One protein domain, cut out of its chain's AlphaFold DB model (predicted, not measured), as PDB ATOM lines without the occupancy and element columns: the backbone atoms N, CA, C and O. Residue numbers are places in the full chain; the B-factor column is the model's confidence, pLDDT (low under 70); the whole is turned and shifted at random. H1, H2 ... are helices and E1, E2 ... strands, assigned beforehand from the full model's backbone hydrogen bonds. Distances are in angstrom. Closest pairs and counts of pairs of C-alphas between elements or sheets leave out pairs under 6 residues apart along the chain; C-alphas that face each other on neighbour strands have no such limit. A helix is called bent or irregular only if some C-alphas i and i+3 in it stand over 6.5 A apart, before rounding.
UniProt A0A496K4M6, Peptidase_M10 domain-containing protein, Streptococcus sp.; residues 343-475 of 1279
ATOM      1  N   THR A 343     115.312 130.964 199.151       89.62
ATOM      2  CA  THR A 343     114.370 131.048 198.009       89.62
ATOM      3  C   THR A 343     113.466 129.823 197.858       89.62
ATOM      4  O   THR A 343     112.285 129.983 197.550       89.62
ATOM      5  N   ALA A 344     113.968 128.616 198.144       90.81
ATOM      6  CA  ALA A 344     113.229 127.370 197.950       90.81
ATOM      7  C   ALA A 344     111.969 127.283 198.831       90.81
ATOM      8  O   ALA A 344     110.953 126.722 198.414       90.81
ATOM      9  N   ALA A 345     111.998 127.880 200.029       87.50
ATOM     10  CA  ALA A 345     110.838 127.944 200.920       87.50
ATOM     11  C   ALA A 345     109.751 128.900 200.393       87.50
ATOM     12  O   ALA A 345     108.555 128.612 200.520       87.50
ATOM     13  N   LYS A 346     110.151 129.996 199.733       86.94
ATOM     14  CA  LYS A 346     109.207 130.871 199.030       86.94
ATOM     15  C   LYS A 346     108.636 130.178 197.793       86.94
ATOM     16  O   LYS A 346     107.419 130.080 197.688       86.94
ATOM     17  N   SER A 347     109.480 129.611 196.926       89.94
ATOM     18  CA  SER A 347     109.025 128.863 195.744       89.94
ATOM     19  C   SER A 347     108.019 127.771 196.110       89.94
ATOM     20  O   SER A 347     106.972 127.682 195.483       89.94
ATOM     21  N   MET A 348     108.280 126.993 197.168       91.31
ATOM     22  CA  MET A 348     107.339 125.998 197.697       91.31
ATOM     23  C   MET A 348     105.971 126.601 198.053       91.31
ATOM     24  O   MET A 348     104.936 126.029 197.718       91.31
ATOM     25  N   THR A 349     105.953 127.771 198.696       89.25
ATOM     26  CA  THR A 349     104.714 128.480 199.061       89.25
ATOM     27  C   THR A 349     103.945 128.945 197.821       89.25
ATOM     28  O   THR A 349     102.741 128.702 197.721       89.25
ATOM     29  N   ASP A 350     104.643 129.535 196.850       89.88
ATOM     30  CA  ASP A 350     104.050 130.046 195.610       89.88
ATOM     31  C   ASP A 350     103.492 128.894 194.737       89.88
ATOM     32  O   ASP A 350     102.377 128.978 194.220       89.88
ATOM     33  N   ILE A 351     104.206 127.762 194.645       90.94
ATOM     34  CA  ILE A 351     103.751 126.546 193.939       90.94
ATOM     35  C   ILE A 351     102.516 125.940 194.618       90.94
ATOM     36  O   ILE A 351     101.564 125.553 193.939       90.94
ATOM     37  N   LYS A 352     102.493 125.879 195.959       92.50
ATOM     38  CA  LYS A 352     101.308 125.424 196.701       92.50
ATOM     39  C   LYS A 352     100.075 126.280 196.397       92.50
ATOM     40  O   LYS A 352      98.974 125.738 196.414       92.50
ATOM     41  N   ALA A 353     100.230 127.580 196.140       91.50
ATOM     42  CA  ALA A 353      99.115 128.463 195.802       91.50
ATOM     43  C   ALA A 353      98.552 128.187 194.392       91.50
ATOM     44  O   ALA A 353      97.340 128.018 194.259       91.50
ATOM     45  N   ASP A 354      99.411 128.056 193.371       91.06
ATOM     46  CA  ASP A 354      98.999 127.708 191.995       91.06
ATOM     47  C   ASP A 354      98.238 126.372 191.947       91.06
ATOM     48  O   ASP A 354      97.114 126.290 191.448       91.06
ATOM     49  N   ILE A 355      98.804 125.328 192.561       93.38
ATOM     50  CA  ILE A 355      98.188 123.995 192.569       93.38
ATOM     51  C   ILE A 355      96.859 123.977 193.349       93.38
ATOM     52  O   ILE A 355      95.933 123.267 192.956       93.38
ATOM     53  N   LYS A 356      96.700 124.795 194.402       93.50
ATOM     54  CA  LYS A 356      95.407 124.949 195.099       93.50
ATOM     55  C   LYS A 356      94.334 125.558 194.202       93.50
ATOM     56  O   LYS A 356      93.243 125.001 194.144       93.50
ATOM     57  N   ALA A 357      94.648 126.620 193.458       92.81
ATOM     58  CA  ALA A 357      93.695 127.226 192.524       92.81
ATOM     59  C   ALA A 357      93.237 126.220 191.447       92.81
ATOM     60  O   ALA A 357      92.048 126.133 191.132       92.81
ATOM     61  N   LYS A 358      94.160 125.384 190.953       93.62
ATOM     62  CA  LYS A 358      93.850 124.269 190.042       93.62
ATOM     63  C   LYS A 358      92.954 123.200 190.688       93.62
ATOM     64  O   LYS A 358      92.069 122.665 190.021       93.62
ATOM     65  N   PHE A 359      93.120 122.915 191.981       93.88
ATOM     66  CA  PHE A 359      92.218 122.025 192.724       93.88
ATOM     67  C   PHE A 359      90.833 122.626 192.961       93.88
ATOM     68  O   PHE A 359      89.846 121.902 192.864       93.88
ATOM     69  N   ASP A 360      90.730 123.930 193.196       93.88
ATOM     70  CA  ASP A 360      89.437 124.603 193.345       93.88
ATOM     71  C   ASP A 360      88.662 124.638 192.008       93.88
ATOM     72  O   ASP A 360      87.442 124.445 191.991       93.88
ATOM     73  N   GLU A 361      89.352 124.765 190.863       93.25
ATOM     74  CA  GLU A 361      88.734 124.549 189.544       93.25
ATOM     75  C   GLU A 361      88.294 123.089 189.349       93.25
ATOM     76  O   GLU A 361      87.160 122.845 188.924       93.25
ATOM     77  N   ALA A 362      89.155 122.119 189.678       90.25
ATOM     78  CA  ALA A 362      88.846 120.695 189.546       90.25
ATOM     79  C   ALA A 362      87.617 120.304 190.380       90.25
ATOM     80  O   ALA A 362      86.715 119.642 189.871       90.25
ATOM     81  N   GLU A 363      87.533 120.771 191.629       92.81
ATOM     82  CA  GLU A 363      86.396 120.552 192.526       92.81
ATOM     83  C   GLU A 363      85.090 121.119 191.957       92.81
ATOM     84  O   GLU A 363      84.057 120.443 191.980       92.81
ATOM     85  N   ARG A 364      85.133 122.340 191.406       93.31
ATOM     86  CA  ARG A 364      83.982 122.962 190.739       93.31
ATOM     87  C   ARG A 364      83.520 122.120 189.550       93.31
ATOM     88  O   ARG A 364      82.336 121.804 189.464       93.31
ATOM     89  N   LEU A 365      84.442 121.742 188.662       88.75
ATOM     90  CA  LEU A 365      84.133 120.958 187.465       88.75
ATOM     91  C   LEU A 365      83.607 119.554 187.802       88.75
ATOM     92  O   LEU A 365      82.656 119.100 187.171       88.75
ATOM     93  N   ILE A 366      84.172 118.894 188.821       86.31
ATOM     94  CA  ILE A 366      83.699 117.605 189.350       86.31
ATOM     95  C   ILE A 366      82.241 117.717 189.813       86.31
ATOM     96  O   ILE A 366      81.405 116.917 189.388       86.31
ATOM     97  N   LYS A 367      81.907 118.731 190.620       87.31
ATOM     98  CA  LYS A 367      80.538 118.943 191.128       87.31
ATOM     99  C   LYS A 367      79.528 119.284 190.027       87.31
ATOM    100  O   LYS A 367      78.353 118.974 190.179       87.31
ATOM    101  N   THR A 368      79.968 119.874 188.914       85.38
ATOM    102  CA  THR A 368      79.117 120.163 187.742       85.38
ATOM    103  C   THR A 368      79.196 119.104 186.634       85.38
ATOM    104  O   THR A 368      78.679 119.336 185.547       85.38
ATOM    105  N   SER A 369      79.849 117.959 186.861       75.38
ATOM    106  CA  SER A 369      80.178 116.990 185.795       75.38
ATOM    107  C   SER A 369      79.006 116.150 185.270       75.38
ATOM    108  O   SER A 369      79.187 115.397 184.317       75.38
ATOM    109  N   GLY A 370      77.825 116.227 185.896       69.56
ATOM    110  CA  GLY A 370      76.646 115.417 185.547       69.56
ATOM    111  C   GLY A 370      76.733 113.935 185.942       69.56
ATOM    112  O   GLY A 370      75.777 113.195 185.726       69.56
ATOM    113  N   LYS A 371      77.853 113.496 186.531       69.06
ATOM    114  CA  LYS A 371      78.085 112.107 186.955       69.06
ATOM    115  C   LYS A 371      77.332 111.778 188.248       69.06
ATOM    116  O   LYS A 371      76.936 112.668 188.998       69.06
ATOM    117  N   SER A 372      77.153 110.486 188.526       64.88
ATOM    118  CA  SER A 372      76.457 110.024 189.734       64.88
ATOM    119  C   SER A 372      77.138 110.523 191.018       64.88
ATOM    120  O   SER A 372      78.366 110.611 191.090       64.88
ATOM    121  N   GLN A 373      76.349 110.816 192.062       68.75
ATOM    122  CA  GLN A 373      76.860 111.389 193.317       68.75
ATOM    123  C   GLN A 373      78.006 110.556 193.911       68.75
ATOM    124  O   GLN A 373      79.046 111.096 194.261       68.75
ATOM    125  N   LYS A 374      77.878 109.225 193.900       65.62
ATOM    126  CA  LYS A 374      78.905 108.287 194.377       65.62
ATOM    127  C   LYS A 374      80.237 108.399 193.614       65.62
ATOM    128  O   LYS A 374      81.302 108.207 194.199       65.62
ATOM    129  N   MET A 375      80.195 108.717 192.317       69.25
ATOM    130  CA  MET A 375      81.391 108.963 191.505       69.25
ATOM    131  C   MET A 375      81.976 110.358 191.779       69.25
ATOM    132  O   MET A 375      83.194 110.500 191.880       69.25
ATOM    133  N   ILE A 376      81.122 111.371 191.977       75.94
ATOM    134  CA  ILE A 376      81.530 112.702 192.456       75.94
ATOM    135  C   ILE A 376      82.256 112.578 193.804       75.94
ATOM    136  O   ILE A 376      83.373 113.074 193.931       75.94
ATOM    137  N   ASP A 377      81.699 111.843 194.765       77.25
ATOM    138  CA  ASP A 377      82.278 111.644 196.097       77.25
ATOM    139  C   ASP A 377      83.660 110.966 196.025       77.25
ATOM    140  O   ASP A 377      84.614 111.431 196.660       77.25
ATOM    141  N   LYS A 378      83.824 109.924 195.191       73.94
ATOM    142  CA  LYS A 378      85.132 109.271 194.974       73.94
ATOM    143  C   LYS A 378      86.151 110.206 194.303       73.94
ATOM    144  O   LYS A 378      87.314 110.223 194.714       73.94
ATOM    145  N   MET A 379      85.745 111.025 193.328       78.38
ATOM    146  CA  MET A 379      86.636 112.028 192.719       78.38
ATOM    147  C   MET A 379      87.037 113.134 193.707       78.38
ATOM    148  O   MET A 379      88.211 113.493 193.771       78.38
ATOM    149  N   LEU A 380      86.102 113.631 194.524       86.31
ATOM    150  CA  LEU A 380      86.388 114.611 195.578       86.31
ATOM    151  C   LEU A 380      87.279 114.027 196.683       86.31
ATOM    152  O   LEU A 380      88.126 114.737 197.220       86.31
ATOM    153  N   THR A 381      87.151 112.735 196.986       83.69
ATOM    154  CA  THR A 381      88.048 112.035 197.920       83.69
ATOM    155  C   THR A 381      89.480 112.005 197.384       83.69
ATOM    156  O   THR A 381      90.386 112.480 198.063       83.69
ATOM    157  N   SER A 382      89.668 111.569 196.133       81.19
ATOM    158  CA  SER A 382      90.964 111.597 195.430       81.19
ATOM    159  C   SER A 382      91.591 113.003 195.409       81.19
ATOM    160  O   SER A 382      92.772 113.179 195.713       81.19
ATOM    161  N   LEU A 383      90.784 114.034 195.137       88.25
ATOM    162  CA  LEU A 383      91.233 115.428 195.145       88.25
ATOM    163  C   LEU A 383      91.642 115.907 196.550       88.25
ATOM    164  O   LEU A 383      92.644 116.607 196.699       88.25
ATOM    165  N   ASN A 384      90.914 115.508 197.595       89.62
ATOM    166  CA  ASN A 384      91.237 115.849 198.982       89.62
ATOM    167  C   ASN A 384      92.480 115.104 199.502       89.62
ATOM    168  O   ASN A 384      93.279 115.688 200.237       89.62
ATOM    169  N   GLU A 385      92.707 113.859 199.074       86.69
ATOM    170  CA  GLU A 385      93.971 113.147 199.307       86.69
ATOM    171  C   GLU A 385      95.153 113.884 198.661       86.69
ATOM    172  O   GLU A 385      96.190 114.064 199.305       86.69
ATOM    173  N   ALA A 386      94.987 114.392 197.436       89.06
ATOM    174  CA  ALA A 386      95.998 115.208 196.768       89.06
ATOM    175  C   ALA A 386      96.231 116.560 197.468       89.06
ATOM    176  O   ALA A 386      97.385 116.920 197.707       89.06
ATOM    177  N   ARG A 387      95.175 117.271 197.907       92.19
ATOM    178  CA  ARG A 387      95.301 118.459 198.782       92.19
ATOM    179  C   ARG A 387      96.123 118.132 200.045       92.19
ATOM    180  O   ARG A 387      96.996 118.908 200.429       92.19
ATOM    181  N   ALA A 388      95.909 116.968 200.662       89.81
ATOM    182  CA  ALA A 388      96.648 116.538 201.853       89.81
ATOM    183  C   ALA A 388      98.107 116.113 201.573       89.81
ATOM    184  O   ALA A 388      98.968 116.292 202.436       89.81
ATOM    185  N   GLN A 389      98.416 115.568 200.391       88.56
ATOM    186  CA  GLN A 389      99.799 115.317 199.947       88.56
ATOM    187  C   GLN A 389     100.542 116.629 199.670       88.56
ATOM    188  O   GLN A 389     101.679 116.796 200.117       88.56
ATOM    189  N   LEU A 390      99.875 117.581 199.005       91.12
ATOM    190  CA  LEU A 390     100.403 118.916 198.740       91.12
ATOM    191  C   LEU A 390     100.853 119.577 200.047       91.12
ATOM    192  O   LEU A 390     101.980 120.064 200.134       91.12
ATOM    193  N   GLU A 391     100.023 119.535 201.095       89.69
ATOM    194  CA  GLU A 391     100.373 120.188 202.357       89.69
ATOM    195  C   GLU A 391     101.532 119.543 203.116       89.69
ATOM    196  O   GLU A 391     102.315 120.269 203.732       89.69
ATOM    197  N   LYS A 392     101.712 118.223 203.003       89.81
ATOM    198  CA  LYS A 392     102.835 117.488 203.616       89.81
ATOM    199  C   LYS A 392     104.209 117.845 203.034       89.81
ATOM    200  O   LYS A 392     105.212 117.433 203.617       89.81
ATOM    201  N   SER A 393     104.267 118.567 201.912       89.31
ATOM    202  CA  SER A 393     105.522 119.064 201.335       89.31
ATOM    203  C   SER A 393     105.983 120.338 202.048       89.31
ATOM    204  O   SER A 393     105.195 121.271 202.232       89.31
ATOM    205  N   SER A 394     107.251 120.389 202.461       88.81
ATOM    206  CA  SER A 394     107.815 121.508 203.223       88.81
ATOM    207  C   SER A 394     109.320 121.691 202.999       88.81
ATOM    208  O   SER A 394     110.068 120.731 202.812       88.81
ATOM    209  N   ILE A 395     109.770 122.945 203.063       91.00
ATOM    210  CA  ILE A 395     111.187 123.295 203.193       91.00
ATOM    211  C   ILE A 395     111.382 123.851 204.600       91.00
ATOM    212  O   ILE A 395     110.760 124.849 204.963       91.00
ATOM    213  N   GLN A 396     112.203 123.178 205.402       86.38
ATOM    214  CA  GLN A 396     112.417 123.496 206.814       86.38
ATOM    215  C   GLN A 396     113.791 124.137 207.025       86.38
ATOM    216  O   GLN A 396     114.744 123.830 206.309       86.38
ATOM    217  N   GLN A 397     113.899 125.019 208.018       85.88
ATOM    218  CA  GLN A 397     115.176 125.579 208.463       85.88
ATOM    219  C   GLN A 397     115.714 124.756 209.637       85.88
ATOM    220  O   GLN A 397     114.972 124.463 210.574       85.88
ATOM    221  N   ASN A 398     117.002 124.420 209.615       86.56
ATOM    222  CA  ASN A 398     117.692 123.762 210.725       86.56
ATOM    223  C   ASN A 398     118.910 124.581 211.145       86.56
ATOM    224  O   ASN A 398     119.887 124.650 210.405       86.56
ATOM    225  N   LYS A 399     118.866 125.181 212.337       83.81
ATOM    226  CA  LYS A 399     119.963 126.001 212.864       83.81
ATOM    227  C   LYS A 399     121.102 125.103 213.363       83.81
ATOM    228  O   LYS A 399     121.109 124.702 214.525       83.81
ATOM    229  N   THR A 400     122.061 124.787 212.495       78.00
ATOM    230  CA  THR A 400     123.151 123.834 212.783       78.00
ATOM    231  C   THR A 400     124.269 124.414 213.639       78.00
ATOM    232  O   THR A 400     124.922 123.679 214.375       78.00
ATOM    233  N   VAL A 401     124.511 125.724 213.549       79.56
ATOM    234  CA  VAL A 401     125.633 126.395 214.215       79.56
ATOM    235  C   VAL A 401     125.237 127.790 214.698       79.56
ATOM    236  O   VAL A 401     124.355 128.439 214.139       79.56
ATOM    237  N   THR A 402     125.901 128.277 215.746       85.00
ATOM    238  CA  THR A 402     125.909 129.703 216.098       85.00
ATOM    239  C   THR A 402     127.347 130.193 216.024       85.00
ATOM    240  O   THR A 402     128.206 129.685 216.738       85.00
ATOM    241  N   LEU A 403     127.610 131.147 215.136       85.88
ATOM    242  CA  LEU A 403     128.908 131.794 214.988       85.88
ATOM    243  C   LEU A 403     129.179 132.687 216.212       85.88
ATOM    244  O   LEU A 403     128.283 133.392 216.689       85.88
ATOM    245  N   ASP A 404     130.415 132.715 216.712       81.50
ATOM    246  CA  ASP A 404     130.809 133.756 217.667       81.50
ATOM    247  C   ASP A 404     130.782 135.127 216.976       81.50
ATOM    248  O   ASP A 404     131.391 135.293 215.917       81.50
ATOM    249  N   GLY A 405     130.098 136.114 217.560       79.31
ATOM    250  CA  GLY A 405     130.114 137.491 217.059       79.31
ATOM    251  C   GLY A 405     131.470 138.180 217.246       79.31
ATOM    252  O   GLY A 405     132.517 137.540 217.395       79.31
ATOM    253  N   ALA A 406     131.465 139.513 217.286       85.25
ATOM    254  CA  ALA A 406     132.618 140.294 217.737       85.25
ATOM    255  C   ALA A 406     132.666 140.300 219.280       85.25
ATOM    256  O   ALA A 406     132.367 141.298 219.931       85.25
ATOM    257  N   LYS A 407     132.943 139.129 219.858       87.19
ATOM    258  CA  LYS A 407     132.712 138.795 221.269       87.19
ATOM    259  C   LYS A 407     133.994 138.875 222.098       87.19
ATOM    260  O   LYS A 407     135.024 138.335 221.707       87.19
ATOM    261  N   ASN A 408     133.893 139.504 223.266       88.44
ATOM    262  CA  ASN A 408     134.967 139.767 224.227       88.44
ATOM    263  C   ASN A 408     136.209 140.426 223.596       88.44
ATOM    264  O   ASN A 408     137.342 140.085 223.935       88.44
ATOM    265  N   VAL A 409     136.000 141.372 222.675       94.06
ATOM    266  CA  VAL A 409     137.089 142.107 222.017       94.06
ATOM    267  C   VAL A 409     137.740 143.059 223.022       94.06
ATOM    268  O   VAL A 409     137.094 143.993 223.496       94.06
ATOM    269  N   ASP A 410     139.009 142.814 223.356       94.56
ATOM    270  CA  ASP A 410     139.797 143.681 224.237       94.56
ATOM    271  C   ASP A 410     140.461 144.812 223.444       94.56
ATOM    272  O   ASP A 410     141.287 144.586 222.558       94.56
ATOM    273  N   PHE A 411     140.103 146.045 223.790       95.81
ATOM    274  CA  PHE A 411     140.677 147.265 223.228       95.81
ATOM    275  C   PHE A 411     141.918 147.760 224.000       95.81
ATOM    276  O   PHE A 411     142.652 148.636 223.529       95.81
ATOM    277  N   GLY A 412     142.207 147.169 225.163       94.69
ATOM    278  CA  GLY A 412     143.306 147.546 226.043       94.69
ATOM    279  C   GLY A 412     143.084 148.898 226.732       94.69
ATOM    280  O   GLY A 412     141.967 149.227 227.128       94.69
ATOM    281  N   ASP A 413     144.159 149.675 226.904       95.38
ATOM    282  CA  ASP A 413     144.100 151.001 227.532       95.38
ATOM    283  C   ASP A 413     143.364 152.010 226.636       95.38
ATOM    284  O   ASP A 413     143.865 152.390 225.576       95.38
ATOM    285  N   ILE A 414     142.187 152.470 227.059       95.81
ATOM    286  CA  ILE A 414     141.334 153.349 226.245       95.81
ATOM    287  C   ILE A 414     141.863 154.776 226.079       95.81
ATOM    288  O   ILE A 414     141.385 155.484 225.200       95.81
ATOM    289  N   GLY A 415     142.850 155.221 226.863       93.19
ATOM    290  CA  GLY A 415     143.467 156.542 226.666       93.19
ATOM    291  C   GLY A 415     144.528 156.592 225.554       93.19
ATOM    292  O   GLY A 415     145.160 157.632 225.348       93.19
ATOM    293  N   ARG A 416     144.741 155.476 224.841       92.88
ATOM    294  CA  ARG A 416     145.590 155.381 223.642       92.88
ATOM    295  C   ARG A 416     145.066 156.245 222.489       92.88
ATOM    296  O   ARG A 416     143.908 156.655 222.462       92.88
ATOM    297  N   ASP A 417     145.926 156.457 221.498       90.81
ATOM    298  CA  ASP A 417     145.544 157.095 220.239       90.81
ATOM    299  C   ASP A 417     144.416 156.330 219.514       90.81
ATOM    300  O   ASP A 417     144.404 155.093 219.447       90.81
ATOM    301  N   LYS A 418     143.480 157.090 218.938       91.50
ATOM    302  CA  LYS A 418     142.275 156.595 218.261       91.50
ATOM    303  C   LYS A 418     142.566 155.653 217.086       91.50
ATOM    304  O   LYS A 418     141.756 154.766 216.803       91.50
ATOM    305  N   ALA A 419     143.714 155.775 216.416       91.88
ATOM    306  CA  ALA A 419     144.102 154.871 215.333       91.88
ATOM    307  C   ALA A 419     144.310 153.428 215.826       91.88
ATOM    308  O   ALA A 419     143.923 152.486 215.133       91.88
ATOM    309  N   ALA A 420     144.848 153.240 217.039       92.75
ATOM    310  CA  ALA A 420     145.049 151.911 217.622       92.75
ATOM    311  C   ALA A 420     143.708 151.225 217.938       92.75
ATOM    312  O   ALA A 420     143.499 150.068 217.578       92.75
ATOM    313  N   ILE A 421     142.772 151.967 218.537       94.06
ATOM    314  CA  ILE A 421     141.408 151.500 218.831       94.06
ATOM    315  C   ILE A 421     140.656 151.158 217.534       94.06
ATOM    316  O   ILE A 421     140.060 150.085 217.415       94.06
ATOM    317  N   THR A 422     140.768 152.017 216.517       92.50
ATOM    318  CA  THR A 422     140.156 151.808 215.192       92.50
ATOM    319  C   THR A 422     140.694 150.551 214.492       92.50
ATOM    320  O   THR A 422     139.934 149.837 213.835       92.50
ATOM    321  N   ALA A 423     141.987 150.241 214.643       93.25
ATOM    322  CA  ALA A 423     142.592 149.040 214.067       93.25
ATOM    323  C   ALA A 423     142.039 147.743 214.689       93.25
ATOM    324  O   ALA A 423     141.726 146.804 213.954       93.25
ATOM    325  N   ILE A 424     141.850 147.715 216.016       94.12
ATOM    326  CA  ILE A 424     141.253 146.575 216.737       94.12
ATOM    327  C   ILE A 424     139.809 146.349 216.264       94.12
ATOM    328  O   ILE A 424     139.471 145.245 215.835       94.12
ATOM    329  N   ALA A 425     138.990 147.409 216.236       94.06
ATOM    330  CA  ALA A 425     137.608 147.355 215.750       94.06
ATOM    331  C   ALA A 425     137.516 146.819 214.308       94.06
ATOM    332  O   ALA A 425     136.727 145.916 214.021       94.06
ATOM    333  N   LYS A 426     138.369 147.319 213.400       93.25
ATOM    334  CA  LYS A 426     138.414 146.865 212.001       93.25
ATOM    335  C   LYS A 426     138.804 145.389 211.880       93.25
ATOM    336  O   LYS A 426     138.197 144.670 211.088       93.25
ATOM    337  N   SER A 427     139.789 144.932 212.657       92.69
ATOM    338  CA  SER A 427     140.218 143.527 212.655       92.69
ATOM    339  C   SER A 427     139.136 142.591 213.203       92.69
ATOM    340  O   SER A 427     138.980 141.476 212.704       92.69
ATOM    341  N   ALA A 428     138.370 143.039 214.202       93.00
ATOM    342  CA  ALA A 428     137.251 142.284 214.752       93.00
ATOM    343  C   ALA A 428     136.099 142.155 213.738       93.00
ATOM    344  O   ALA A 428     135.675 141.034 213.461       93.00
ATOM    345  N   SER A 429     135.653 143.259 213.118       94.06
ATOM    346  CA  SER A 429     134.614 143.224 212.073       94.06
ATOM    347  C   SER A 429     135.003 142.304 210.908       94.06
ATOM    348  O   SER A 429     134.216 141.434 210.549       94.06
ATOM    349  N   ALA A 430     136.237 142.405 210.393       91.31
ATOM    350  CA  ALA A 430     136.719 141.574 209.283       91.31
ATOM    351  C   ALA A 430     136.742 140.063 209.606       91.31
ATOM    352  O   ALA A 430     136.500 139.227 208.736       91.31
ATOM    353  N   SER A 431     136.988 139.704 210.871       89.94
ATOM    354  CA  SER A 431     136.887 138.318 211.347       89.94
ATOM    355  C   SER A 431     135.436 137.825 211.392       89.94
ATOM    356  O   SER A 431     135.172 136.647 211.146       89.94
ATOM    357  N   VAL A 432     134.464 138.695 211.690       90.50
ATOM    358  CA  VAL A 432     133.035 138.355 211.570       90.50
ATOM    359  C   VAL A 432     132.614 138.270 210.097       90.50
ATOM    360  O   VAL A 432     131.905 137.329 209.751       90.50
ATOM    361  N   ASP A 433     133.093 139.175 209.232       89.94
ATOM    362  CA  ASP A 433     132.818 139.190 207.784       89.94
ATOM    363  C   ASP A 433     133.116 137.831 207.140       89.94
ATOM    364  O   ASP A 433     132.190 137.145 206.711       89.94
ATOM    365  N   GLY A 434     134.368 137.364 207.197       88.25
ATOM    366  CA  GLY A 434     134.755 136.093 206.570       88.25
ATOM    367  C   GLY A 434     134.003 134.859 207.101       88.25
ATOM    368  O   GLY A 434     133.794 133.893 206.362       88.25
ATOM    369  N   ARG A 435     133.551 134.883 208.365       90.12
ATOM    370  CA  ARG A 435     132.764 133.791 208.971       90.12
ATOM    371  C   ARG A 435     131.292 133.836 208.551       90.12
ATOM    372  O   ARG A 435     130.719 132.785 208.274       90.12
ATOM    373  N   VAL A 436     130.701 135.028 208.458       91.06
ATOM    374  CA  VAL A 436     129.336 135.225 207.948       91.06
ATOM    375  C   VAL A 436     129.260 134.899 206.458       91.06
ATOM    376  O   VAL A 436     128.374 134.148 206.061       91.06
ATOM    377  N   ASP A 437     130.209 135.368 205.646       90.44
ATOM    378  CA  ASP A 437     130.228 135.097 204.204       90.44
ATOM    379  C   ASP A 437     130.393 133.602 203.896       90.44
ATOM    380  O   ASP A 437     129.687 133.071 203.036       90.44
ATOM    381  N   SER A 438     131.244 132.896 204.651       89.06
ATOM    382  CA  SER A 438     131.374 131.434 204.553       89.06
ATOM    383  C   SER A 438     130.055 130.720 204.871       89.06
ATOM    384  O   SER A 438     129.639 129.829 204.134       89.06
ATOM    385  N   ALA A 439     129.359 131.129 205.937       89.94
ATOM    386  CA  ALA A 439     128.090 130.521 206.332       89.94
ATOM    387  C   ALA A 439     126.943 130.851 205.353       89.94
ATOM    388  O   ALA A 439     126.115 129.987 205.060       89.94
ATOM    389  N   LEU A 440     126.927 132.060 204.777       91.56
ATOM    390  CA  LEU A 440     126.014 132.433 203.691       91.56
ATOM    391  C   LEU A 440     126.303 131.650 202.401       91.56
ATOM    392  O   LEU A 440     125.364 131.315 201.683       91.56
ATOM    393  N   ALA A 441     127.563 131.323 202.098       89.56
ATOM    394  CA  ALA A 441     127.908 130.469 200.961       89.56
ATOM    395  C   ALA A 441     127.370 129.036 201.139       89.56
ATOM    396  O   ALA A 441     126.736 128.509 200.224       89.56
ATOM    397  N   THR A 442     127.528 128.438 202.327       89.06
ATOM    398  CA  THR A 442     126.918 127.136 202.658       89.06
ATOM    399  C   THR A 442     125.391 127.192 202.570       89.06
ATOM    400  O   THR A 442     124.794 126.355 201.898       89.06
ATOM    401  N   LEU A 443     124.758 128.216 203.155       91.75
ATOM    402  CA  LEU A 443     123.307 128.422 203.084       91.75
ATOM    403  C   LEU A 443     122.798 128.501 201.635       91.75
ATOM    404  O   LEU A 443     121.794 127.876 201.299       91.75
ATOM    405  N   ARG A 444     123.494 129.247 200.765       92.25
ATOM    406  CA  ARG A 444     123.156 129.365 199.336       92.25
ATOM    407  C   ARG A 444     123.261 128.022 198.617       92.25
ATOM    408  O   ARG A 444     122.364 127.697 197.846       92.25
ATOM    409  N   SER A 445     124.305 127.241 198.897       89.81
ATOM    410  CA  SER A 445     124.494 125.894 198.340       89.81
ATOM    411  C   SER A 445     123.370 124.938 198.762       89.81
ATOM    412  O   SER A 445     122.747 124.297 197.914       89.81
ATOM    413  N   ASP A 446     123.048 124.886 200.056       89.56
ATOM    414  CA  ASP A 446     121.976 124.032 200.583       89.56
ATOM    415  C   ASP A 446     120.594 124.471 200.067       89.56
ATOM    416  O   ASP A 446     119.776 123.633 199.680       89.56
ATOM    417  N   ASN A 447     120.336 125.781 199.980       92.75
ATOM    418  CA  ASN A 447     119.113 126.305 199.374       92.75
ATOM    419  C   ASN A 447     119.045 126.023 197.862       92.75
ATOM    420  O   ASN A 447     117.966 125.716 197.367       92.75
ATOM    421  N   GLN A 448     120.156 126.048 197.120       91.88
ATOM    422  CA  GLN A 448     120.176 125.662 195.704       91.88
ATOM    423  C   GLN A 448     119.863 124.164 195.528       91.88
ATOM    424  O   GLN A 448     119.071 123.793 194.659       91.88
ATOM    425  N   ALA A 449     120.402 123.304 196.399       89.06
ATOM    426  CA  ALA A 449     120.066 121.880 196.438       89.06
ATOM    427  C   ALA A 449     118.606 121.616 196.868       89.06
ATOM    428  O   ALA A 449     118.015 120.610 196.463       89.06
ATOM    429  N   ALA A 450     118.003 122.509 197.660       92.06
ATOM    430  CA  ALA A 450     116.571 122.501 197.956       92.06
ATOM    431  C   ALA A 450     115.729 122.965 196.759       92.06
ATOM    432  O   ALA A 450     114.775 122.280 196.395       92.06
ATOM    433  N   GLN A 451     116.109 124.069 196.113       92.69
ATOM    434  CA  GLN A 451     115.429 124.648 194.956       92.69
ATOM    435  C   GLN A 451     115.330 123.630 193.813       92.69
ATOM    436  O   GLN A 451     114.233 123.363 193.338       92.69
ATOM    437  N   ALA A 452     116.427 122.944 193.471       90.38
ATOM    438  CA  ALA A 452     116.424 121.908 192.434       90.38
ATOM    439  C   ALA A 452     115.423 120.761 192.711       90.38
ATOM    440  O   ALA A 452     114.825 120.216 191.783       90.38
ATOM    441  N   LYS A 453     115.196 120.407 193.986       90.56
ATOM    442  CA  LYS A 453     114.190 119.403 194.389       90.56
ATOM    443  C   LYS A 453     112.769 119.960 194.330       90.56
ATOM    444  O   LYS A 453     111.855 119.230 193.960       90.56
ATOM    445  N   VAL A 454     112.585 121.233 194.686       93.00
ATOM    446  CA  VAL A 454     111.305 121.947 194.565       93.00
ATOM    447  C   VAL A 454     110.895 122.076 193.099       93.00
ATOM    448  O   VAL A 454     109.740 121.811 192.783       93.00
ATOM    449  N   ASP A 455     111.825 122.403 192.205       91.00
ATOM    450  CA  ASP A 455     111.552 122.622 190.782       91.00
ATOM    451  C   ASP A 455     111.270 121.302 190.040       91.00
ATOM    452  O   ASP A 455     110.281 121.207 189.313       91.00
ATOM    453  N   ALA A 456     112.051 120.243 190.295       89.19
ATOM    454  CA  ALA A 456     111.787 118.911 189.738       89.19
ATOM    455  C   ALA A 456     110.469 118.298 190.259       89.19
ATOM    456  O   ALA A 456     109.772 117.581 189.537       89.19
ATOM    457  N   TRP A 457     110.093 118.592 191.509       90.69
ATOM    458  CA  TRP A 457     108.772 118.242 192.033       90.69
ATOM    459  C   TRP A 457     107.672 119.080 191.368       90.69
ATOM    460  O   TRP A 457     106.695 118.506 190.892       90.69
ATOM    461  N   LYS A 458     107.859 120.404 191.241       91.44
ATOM    462  CA  LYS A 458     106.925 121.329 190.577       91.44
ATOM    463  C   LYS A 458     106.558 120.857 189.179       91.44
ATOM    464  O   LYS A 458     105.372 120.783 188.883       91.44
ATOM    465  N   GLU A 459     107.542 120.549 188.337       89.62
ATOM    466  CA  GLU A 459     107.317 120.105 186.955       89.62
ATOM    467  C   GLU A 459     106.380 118.891 186.912       89.62
ATOM    468  O   GLU A 459     105.344 118.914 186.241       89.62
ATOM    469  N   LYS A 460     106.681 117.868 187.721       87.50
ATOM    470  CA  LYS A 460     105.857 116.663 187.836       87.50
ATOM    471  C   LYS A 460     104.461 116.960 188.393       87.50
ATOM    472  O   LYS A 460     103.475 116.494 187.832       87.50
ATOM    473  N   THR A 461     104.363 117.723 189.482       89.19
ATOM    474  CA  THR A 461     103.091 118.079 190.127       89.19
ATOM    475  C   THR A 461     102.196 118.875 189.180       89.19
ATOM    476  O   THR A 461     101.032 118.521 189.018       89.19
ATOM    477  N   VAL A 462     102.731 119.890 188.496       89.75
ATOM    478  CA  VAL A 462     102.010 120.677 187.483       89.75
ATOM    479  C   VAL A 462     101.505 119.765 186.362       89.75
ATOM    480  O   VAL A 462     100.307 119.762 186.092       89.75
ATOM    481  N   ALA A 463     102.364 118.915 185.788       86.88
ATOM    482  CA  ALA A 463     101.969 117.989 184.723       86.88
ATOM    483  C   ALA A 463     100.872 116.994 185.160       86.88
ATOM    484  O   ALA A 463      99.923 116.756 184.411       86.88
ATOM    485  N   THR A 464     100.955 116.438 186.374       85.75
ATOM    486  CA  THR A 464      99.919 115.549 186.935       85.75
ATOM    487  C   THR A 464      98.583 116.273 187.123       85.75
ATOM    488  O   THR A 464      97.535 115.723 186.777       85.75
ATOM    489  N   VAL A 465      98.598 117.500 187.650       89.25
ATOM    490  CA  VAL A 465      97.375 118.263 187.942       89.25
ATOM    491  C   VAL A 465      96.728 118.814 186.670       89.25
ATOM    492  O   VAL A 465      95.509 118.731 186.529       89.25
ATOM    493  N   ASP A 466      97.518 119.281 185.703       88.38
ATOM    494  CA  ASP A 466      97.000 119.758 184.417       88.38
ATOM    495  C   ASP A 466      96.454 118.603 183.556       88.38
ATOM    496  O   ASP A 466      95.419 118.766 182.910       88.38
ATOM    497  N   ASN A 467      97.054 117.403 183.611       83.44
ATOM    498  CA  ASN A 467      96.493 116.199 182.981       83.44
ATOM    499  C   ASN A 467      95.135 115.806 183.594       83.44
ATOM    500  O   ASN A 467      94.201 115.459 182.871       83.44
ATOM    501  N   TYR A 468      95.006 115.894 184.920       82.25
ATOM    502  CA  TYR A 468      93.757 115.617 185.632       82.25
ATOM    503  C   TYR A 468      92.667 116.651 185.297       82.25
ATOM    504  O   TYR A 468      91.539 116.270 184.985       82.25
ATOM    505  N   LEU A 469      93.005 117.947 185.275       85.50
ATOM    506  CA  LEU A 469      92.094 119.009 184.828       85.50
ATOM    507  C   LEU A 469      91.657 118.822 183.371       85.50
ATOM    508  O   LEU A 469      90.473 118.961 183.075       85.50
ATOM    509  N   ASP A 470      92.571 118.474 182.465       83.31
ATOM    510  CA  ASP A 470      92.253 118.185 181.063       83.31
ATOM    511  C   ASP A 470      91.303 116.982 180.919       83.31
ATOM    512  O   ASP A 470      90.294 117.072 180.213       83.31
ATOM    513  N   LYS A 471      91.552 115.889 181.660       75.19
ATOM    514  CA  LYS A 471      90.648 114.727 181.727       75.19
ATOM    515  C   LYS A 471      89.253 115.122 182.239       75.19
ATOM    516  O   LYS A 471      88.268 114.690 181.637       75.19
ATOM    517  N   ILE A 472      89.138 115.979 183.266       77.12
ATOM    518  CA  ILE A 472      87.835 116.500 183.733       77.12
ATOM    519  C   ILE A 472      87.165 117.369 182.662       77.12
ATOM    520  O   ILE A 472      86.008 117.124 182.322       77.12
ATOM    521  N   ARG A 473      87.867 118.371 182.112       79.56
ATOM    522  CA  ARG A 473      87.321 119.318 181.118       79.56
ATOM    523  C   ARG A 473      86.818 118.611 179.852       79.56
ATOM    524  O   ARG A 473      85.867 119.079 179.237       79.56
ATOM    525  N   LYS A 474      87.414 117.468 179.489       71.81
ATOM    526  CA  LYS A 474      86.995 116.600 178.370       71.81
ATOM    527  C   LYS A 474      85.936 115.549 178.746       71.81
ATOM    528  O   LYS A 474      85.608 114.709 177.915       71.81
ATOM    529  N   GLY A 475      85.445 115.535 179.988       61.59
ATOM    530  CA  GLY A 475      84.466 114.562 180.496       61.59
ATOM    531  C   GLY A 475      85.003 113.141 180.735       61.59
ATOM    532  O   GLY A 475      84.274 112.299 181.264       61.59
TER     533      GLY A 475
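This is residues 343 to 475 of the 1279 residues of the protein "Peptidase_M10 domain-containing protein" of Streptococcus sp. (UniProt A0A496K4M6). A long, thin rod is built on one very long helix, H3, which runs most of its length; a helical hairpin, H1 and H2, makes one end section of the rod, with H1 packed beside the later part of H3. From the end of H2 the chain runs out along the rod through two stretched strands, E1 and E2, then turns at the far tip, where residues 414 to 419 stick out, and comes back as H3. The printed part has 133 residues, with three named helices and two named strands in the order H1, H2, E1, E2, H3; E1 and E2 pair with no named strand, and the class is mostly helix. The whole is extended, with a radius of gyration of the C-alphas of 26.8 A and spans of 89 by 21 by 20 A.

H1, residues 343 to 367, and H2, residues 373 to 391, form a helical hairpin; they touch, closest at the C-alphas of Ile 366 and Ile 376, 6.2 A apart. Their lines stand at a shallow tilt of 4 degrees, opposite ways. H2 and E1, residues 394 to 403, meet only through their link. The closest C-alphas of H1 and E1 are those of Ala 345 and Ile 395, 5.2 A apart. E1 and E2, residues 409 to 413, are apart. H3, residues 418 to 473, touches H1 with residues 447 to 473 alone, closest at the C-alphas of Ala 344 and Gln 451, 4.6 A apart. H1 and H3 run the same way at a shallow tilt of 20 degrees. H2 and H3 are apart. The closest C-alphas of E1 and H3, Leu 403 and Arg 435, are 7.4 A apart; those of E2 and H3, Phe 411 and Ile 421, are 6.1 A apart. In H1 and H2 every O i to N i+4 pair is within hydrogen-bond range, and in H3 49 of 52 are.

H1 begins at C-alpha 343, at (114.370, 131.048, 198.009), and is 36.6 A long from first to last C-alpha. H2 is 26.7 A long, E1 26.3 A and E2 12.6 A. H3 begins at C-alpha 418, at (142.275, 156.595, 218.261), and ends at C-alpha 473, at (87.321, 119.318, 181.118), 76.1 A away; no helix is bent.

The two C-alphas farthest apart, those of Ser 372 and Gly 415, are 89.5 A apart. The printed part has no cut, and its four links between named elements are tight. Mean pLDDT of the printed part is 87.6; residues 370 to 375 and residue 475 are under 70.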